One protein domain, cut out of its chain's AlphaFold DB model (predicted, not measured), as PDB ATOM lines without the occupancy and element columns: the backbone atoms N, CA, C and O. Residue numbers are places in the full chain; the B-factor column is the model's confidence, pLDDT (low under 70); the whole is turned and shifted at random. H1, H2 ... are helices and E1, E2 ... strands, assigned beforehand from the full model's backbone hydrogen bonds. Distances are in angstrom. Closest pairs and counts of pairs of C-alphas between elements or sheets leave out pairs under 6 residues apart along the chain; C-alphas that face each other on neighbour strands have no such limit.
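AT A GLANCE: This is residues 2 to 50 of the 149 residues of an uncharacterized protein of Deltaproteobacteria bacterium (UniProt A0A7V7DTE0). One helix, H1, crosses one face of a small sheet of three strands and covers it mainly over E3 and E2; the other face is bare. The printed part has 49 residues, with three named strands and one named helix in the order E1, E2, E3, H1 along the chain; the class is mixed, helices and strands, and the antiparallel sheet has the order E1, E2, E3. The whole is compact, radius of gyration of the C-alphas 10.5 A, spanning 32 by 20 by 15 A.

IN THESE COORDINATES: E1, residues 2 to 6, is 13.2 A long and begins at C-alpha 2 (7.843, 11.667, 30.125). E2, residues 12 to 18, is 17.4 A long. E3, residues 22 to 27, is 12.5 A long. H1, residues 34 to 48, is 21.0 A long and ends at C-alpha 48 (-3.599, 7.668, 27.882).

HOW THE PARTS SIT: The strands form a meander, each the antiparallel neighbour of the one before. In the hairpin E1 and E2, N 3 and O 16 are 2.9 A apart, within hydrogen-bond range; in the hairpin E2 and E3, N 15 and O 26 are 2.8 A apart, also within range. H1 is on the sheet in two layers, helix on one face, at a height over the sheet of 9.4 A. It runs across the strands, at 72 degrees to E2 on the local plane. The closest C-alphas of H1 and E3 are those of Glu 38 and Val 22, 5.9 A apart. Every O i to N i+4 pair in H1 is within hydrogen-bond range.

THE WHOLE: The C-alphas farthest apart, of Glu 9 and Arg 50, are 31.9 A apart. The printed part has no cut and no long link. Residue 21 is under pLDDT 70.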
ATOM      1  N   HIS A   2       6.980  10.811  30.945       87.50
ATOM      2  CA  HIS A   2       7.843  11.667  30.125       87.50
ATOM      3  C   HIS A   2       7.183  11.851  28.759       87.50
ATOM      4  O   HIS A   2       6.677  10.880  28.198       87.50
ATOM      5  N   CYS A   3       7.114  13.087  28.275       85.06
ATOM      6  CA  CYS A   3       6.470  13.443  27.018       85.06
ATOM      7  C   CYS A   3       7.402  14.332  26.201       85.06
ATOM      8  O   CYS A   3       7.927  15.321  26.711       85.06
ATOM      9  N   VAL A   4       7.561  13.989  24.925       89.19
ATOM     10  CA  VAL A   4       8.332  14.775  23.965       89.19
ATOM     11  C   VAL A   4       7.482  15.001  22.724       89.19
ATOM     12  O   VAL A   4       6.945  14.050  22.155       89.19
ATOM     13  N   ILE A   5       7.390  16.254  22.283       86.94
ATOM     14  CA  ILE A   5       6.855  16.613  20.968       86.94
ATOM     15  C   ILE A   5       8.018  17.093  20.117       86.94
ATOM     16  O   ILE A   5       8.740  18.025  20.478       86.94
ATOM     17  N   MET A   6       8.184  16.459  18.964       89.44
ATOM     18  CA  MET A   6       9.230  16.786  18.010       89.44
ATOM     19  C   MET A   6       8.686  16.789  16.588       89.44
ATOM     20  O   MET A   6       7.676  16.149  16.292       89.44
ATOM     21  N   THR A   7       9.371  17.504  15.703       86.69
ATOM     22  CA  THR A   7       9.155  17.356  14.263       86.69
ATOM     23  C   THR A   7       9.712  16.015  13.780       86.69
ATOM     24  O   THR A   7      10.506  15.372  14.471       86.69
ATOM     25  N   VAL A   8       9.329  15.594  12.573       85.69
ATOM     26  CA  VAL A   8       9.800  14.327  11.979       85.69
ATOM     27  C   VAL A   8      11.321  14.333  11.754       85.69
ATOM     28  O   VAL A   8      11.959  13.287  11.784       85.69
ATOM     29  N   GLU A   9      11.922  15.512  11.596       90.38
ATOM     30  CA  GLU A   9      13.368  15.725  11.464       90.38
ATOM     31  C   GLU A   9      14.121  15.663  12.808       90.38
ATOM     32  O   GLU A   9      15.346  15.787  12.831       90.38
ATOM     33  N   GLY A  10      13.413  15.486  13.930       88.12
ATOM     34  CA  GLY A  10      13.999  15.382  15.269       88.12
ATOM     35  C   GLY A  10      14.179  16.719  15.993       88.12
ATOM     36  O   GLY A  10      14.883  16.783  17.002       88.12
ATOM     37  N   PHE A  11      13.556  17.801  15.516       89.94
ATOM     38  CA  PHE A  11      13.593  19.073  16.229       89.94
ATOM     39  C   PHE A  11      12.607  19.056  17.403       89.94
ATOM     40  O   PHE A  11      11.395  18.981  17.208       89.94
ATOM     41  N   VAL A  12      13.129  19.125  18.630       90.50
ATOM     42  CA  VAL A  12      12.328  19.087  19.863       90.50
ATOM     43  C   VAL A  12      11.605  20.418  20.067       90.50
ATOM     44  O   VAL A  12      12.240  21.450  20.298       90.50
ATOM     45  N   LEU A  13      10.275  20.374  20.008       87.69
ATOM     46  CA  LEU A  13       9.383  21.507  20.261       87.69
ATOM     47  C   LEU A  13       9.027  21.615  21.748       87.69
ATOM     48  O   LEU A  13       8.858  22.719  22.263       87.69
ATOM     49  N   PHE A  14       8.924  20.467  22.422       89.50
ATOM     50  CA  PHE A  14       8.524  20.338  23.818       89.50
ATOM     51  C   PHE A  14       9.113  19.066  24.432       89.50
ATOM     52  O   PHE A  14       9.083  18.011  23.799       89.50
ATOM     53  N   ASP A  15       9.610  19.168  25.658       90.81
ATOM     54  CA  ASP A  15      10.095  18.072  26.489       90.81
ATOM     55  C   ASP A  15       9.672  18.353  27.935       90.81
ATOM     56  O   ASP A  15      10.023  19.395  28.499       90.81
ATOM     57  N   ALA A  16       8.878  17.454  28.513       88.25
ATOM     58  CA  ALA A  16       8.413  17.597  29.880       88.25
ATOM     59  C   ALA A  16       8.236  16.267  30.601       88.25
ATOM     60  O   ALA A  16       7.812  15.249  30.039       88.25
ATOM     61  N   THR A  17       8.462  16.314  31.907       87.50
ATOM     62  CA  THR A  17       8.132  15.240  32.833       87.50
ATOM     63  C   THR A  17       6.907  15.609  33.667       87.50
ATOM     64  O   THR A  17       6.609  16.776  33.924       87.50
ATOM     65  N   TYR A  18       6.148  14.589  34.057       78.44
ATOM     66  CA  TYR A  18       5.044  14.700  35.002       78.44
ATOM     67  C   TYR A  18       5.267  13.744  36.167       78.44
ATOM     68  O   TYR A  18       5.206  12.519  35.987       78.44
ATOM     69  N   ASP A  19       5.519  14.334  37.333       79.69
ATOM     70  CA  ASP A  19       5.610  13.685  38.640       79.69
ATOM     71  C   ASP A  19       5.086  14.655  39.709       79.69
ATOM     72  O   ASP A  19       5.734  15.645  40.036       79.69
ATOM     73  N   GLN A  20       3.846  14.443  40.163       71.12
ATOM     74  CA  GLN A  20       3.099  15.352  41.058       71.12
ATOM     75  C   GLN A  20       2.961  16.816  40.575       71.12
ATOM     76  O   GLN A  20       2.436  17.670  41.289       71.12
ATOM     77  N   GLY A  21       3.379  17.102  39.345       68.00
ATOM     78  CA  GLY A  21       3.403  18.411  38.709       68.00
ATOM     79  C   GLY A  21       4.126  18.319  37.366       68.00
ATOM     80  O   GLY A  21       4.807  17.330  37.094       68.00
ATOM     81  N   VAL A  22       3.944  19.320  36.504       76.69
ATOM     82  CA  VAL A  22       4.615  19.370  35.196       76.69
ATOM     83  C   VAL A  22       5.942  20.098  35.334       76.69
ATOM     84  O   VAL A  22       5.987  21.239  35.801       76.69
ATOM     85  N   HIS A  23       7.011  19.453  34.886       83.75
ATOM     86  CA  HIS A  23       8.326  20.056  34.759       83.75
ATOM     87  C   HIS A  23       8.719  20.097  33.284       83.75
ATOM     88  O   HIS A  23       8.836  19.056  32.643       83.75
ATOM     89  N   VAL A  24       8.859  21.306  32.736       83.75
ATOM     90  CA  VAL A  24       9.251  21.522  31.338       83.75
ATOM     91  C   VAL A  24      10.770  21.617  31.279       83.75
ATOM     92  O   VAL A  24      11.342  22.587  31.769       83.75
ATOM     93  N   GLU A  25      11.401  20.619  30.671       86.81
ATOM     94  CA  GLU A  25      12.850  20.570  30.446       86.81
ATOM     95  C   GLU A  25      13.238  21.453  29.254       86.81
ATOM     96  O   GLU A  25      14.267  22.132  29.252       86.81
ATOM     97  N   ARG A  26      12.383  21.474  28.222       85.88
ATOM     98  CA  ARG A  26      12.565  22.298  27.025       85.88
ATOM     99  C   ARG A  26      11.226  22.649  26.387       85.88
ATOM    100  O   ARG A  26      10.350  21.803  26.255       85.88
ATOM    101  N   GLY A  27      11.097  23.877  25.902       85.69
ATOM    102  CA  GLY A  27       9.969  24.307  25.080       85.69
ATOM    103  C   GLY A  27      10.373  25.468  24.181       85.69
ATOM    104  O   GLY A  27      11.209  26.279  24.569       85.69
ATOM    105  N   ILE A  28       9.805  25.535  22.980       86.81
ATOM    106  CA  ILE A  28       9.789  26.763  22.166       86.81
ATOM    107  C   ILE A  28       8.398  27.405  22.260       86.81
ATOM    108  O   ILE A  28       7.446  26.676  22.532       86.81
ATOM    109  N   PRO A  29       8.202  28.711  22.006       82.50
ATOM    110  CA  PRO A  29       6.860  29.294  21.976       82.50
ATOM    111  C   PRO A  29       5.906  28.514  21.045       82.50
ATOM    112  O   PRO A  29       6.295  28.206  19.916       82.50
ATOM    113  N   PRO A  30       4.663  28.197  21.467       76.88
ATOM    114  CA  PRO A  30       4.028  28.509  22.758       76.88
ATOM    115  C   PRO A  30       4.282  27.477  23.881       76.88
ATOM    116  O   PRO A  30       3.846  27.688  25.010       76.88
ATOM    117  N   PHE A  31       4.984  26.376  23.603       79.44
ATOM    118  CA  PHE A  31       5.257  25.262  24.523       79.44
ATOM    119  C   PHE A  31       6.147  25.612  25.725       79.44
ATOM    120  O   PHE A  31       6.156  24.878  26.708       79.44
ATOM    121  N   GLU A  32       6.876  26.728  25.682       77.94
ATOM    122  CA  GLU A  32       7.611  27.252  26.846       77.94
ATOM    123  C   GLU A  32       6.687  27.847  27.924       77.94
ATOM    124  O   GLU A  32       7.082  27.987  29.083       77.94
ATOM    125  N   SER A  33       5.445  28.200  27.564       82.81
ATOM    126  CA  SER A  33       4.469  28.701  28.528       82.81
ATOM    127  C   SER A  33       4.097  27.586  29.493       82.81
ATOM    128  O   SER A  33       3.461  26.604  29.108       82.81
ATOM    129  N   LYS A  34       4.430  27.770  30.774       79.81
ATOM    130  CA  LYS A  34       4.091  26.818  31.837       79.81
ATOM    131  C   LYS A  34       2.602  26.451  31.833       79.81
ATOM    132  O   LYS A  34       2.272  25.277  31.929       79.81
ATOM    133  N   ALA A  35       1.715  27.433  31.666       82.44
ATOM    134  CA  ALA A  35       0.272  27.195  31.647       82.44
ATOM    135  C   ALA A  35      -0.163  26.336  30.448       82.44
ATOM    136  O   ALA A  35      -0.992  25.437  30.599       82.44
ATOM    137  N   PHE A  36       0.418  26.584  29.268       81.62
ATOM    138  CA  PHE A  36       0.143  25.785  28.074       81.62
ATOM    139  C   PHE A  36       0.683  24.360  28.231       81.62
ATOM    140  O   PHE A  36      -0.056  23.403  28.017       81.62
ATOM    141  N   ALA A  37       1.931  24.214  28.683       81.62
ATOM    142  CA  ALA A  37       2.552  22.922  28.960       81.62
ATOM    143  C   ALA A  37       1.761  22.102  29.991       81.62
ATOM    144  O   ALA A  37       1.538  20.908  29.805       81.62
ATOM    145  N   GLU A  38       1.279  22.741  31.058       84.62
ATOM    146  CA  GLU A  38       0.416  22.107  32.055       84.62
ATOM    147  C   GLU A  38      -0.936  21.681  31.484       84.62
ATOM    148  O   GLU A  38      -1.459  20.632  31.859       84.62
ATOM    149  N   GLY A  39      -1.531  22.486  30.602       86.31
ATOM    150  CA  GLY A  39      -2.744  22.117  29.868       86.31
ATOM    151  C   GLY A  39      -2.517  20.885  28.996       86.31
ATOM    152  O   GLY A  39      -3.174  19.867  29.186       86.31
ATOM    153  N   LEU A  40      -1.510  20.943  28.128       85.62
ATOM    154  CA  LEU A  40      -1.149  19.864  27.218       85.62
ATOM    155  C   LEU A  40      -0.827  18.554  27.953       85.62
ATOM    156  O   LEU A  40      -1.313  17.498  27.569       85.62
ATOM    157  N   MET A  41      -0.050  18.593  29.036       86.25
ATOM    158  CA  MET A  41       0.282  17.382  29.800       86.25
ATOM    159  C   MET A  41      -0.934  16.779  30.510       86.25
ATOM    160  O   MET A  41      -1.033  15.554  30.618       86.25
ATOM    161  N   ARG A  42      -1.877  17.611  30.974       87.88
ATOM    162  CA  ARG A  42      -3.171  17.131  31.485       87.88
ATOM    163  C   ARG A  42      -3.983  16.467  30.380       87.88
ATOM    164  O   ARG A  42      -4.532  15.396  30.609       87.88
ATOM    165  N   ASP A  43      -3.980  17.052  29.190       90.81
ATOM    166  CA  ASP A  43      -4.684  16.535  28.020       90.81
ATOM    167  C   ASP A  43      -4.094  15.185  27.551       90.81
ATOM    168  O   ASP A  43      -4.834  14.226  27.345       90.81
ATOM    169  N   ILE A  44      -2.763  15.040  27.514       88.31
ATOM    170  CA  ILE A  44      -2.081  13.752  27.266       88.31
ATOM    171  C   ILE A  44      -2.393  12.731  28.369       88.31
ATOM    172  O   ILE A  44      -2.600  11.551  28.081       88.31
ATOM    173  N   THR A  45      -2.471  13.166  29.629       87.56
ATOM    174  CA  THR A  45      -2.828  12.270  30.738       87.56
ATOM    175  C   THR A  45      -4.260  11.753  30.593       87.56
ATOM    176  O   THR A  45      -4.490  10.555  30.738       87.56
ATOM    177  N   LEU A  46      -5.202  12.636  30.250       90.81
ATOM    178  CA  LEU A  46      -6.607  12.300  30.011       90.81
ATOM    179  C   LEU A  46      -6.776  11.302  28.854       90.81
ATOM    180  O   LEU A  46      -7.657  10.452  28.902       90.81
ATOM    181  N   ILE A  47      -5.924  11.390  27.830       90.69
ATOM    182  CA  ILE A  47      -5.929  10.473  26.685       90.69
ATOM    183  C   ILE A  47      -5.450   9.064  27.067       90.69
ATOM    184  O   ILE A  47      -6.078   8.080  26.683       90.69
ATOM    185  N   PHE A  48      -4.307   8.952  27.752       86.06
ATOM    186  CA  PHE A  48      -3.599   7.668  27.882       86.06
ATOM    187  C   PHE A  48      -3.811   6.951  29.215       86.06
ATOM    188  O   PHE A  48      -3.466   5.773  29.330       86.06
ATOM    189  N   PHE A  49      -4.364   7.623  30.223       87.00
ATOM    190  CA  PHE A  49      -4.577   7.034  31.538       87.00
ATOM    191  C   PHE A  49      -6.057   6.965  31.880       87.00
ATOM    192  O   PHE A  49      -6.858   7.828  31.535       87.00
ATOM    193  N   ARG A  50      -6.412   5.918  32.625       87.69
ATOM    194  CA  ARG A  50      -7.731   5.813  33.241       87.69
ATOM    195  C   ARG A  50      -7.983   7.045  34.130       87.69
ATOM    196  O   ARG A  50      -7.074   7.403  34.886       87.69
TER     197      ARG A  50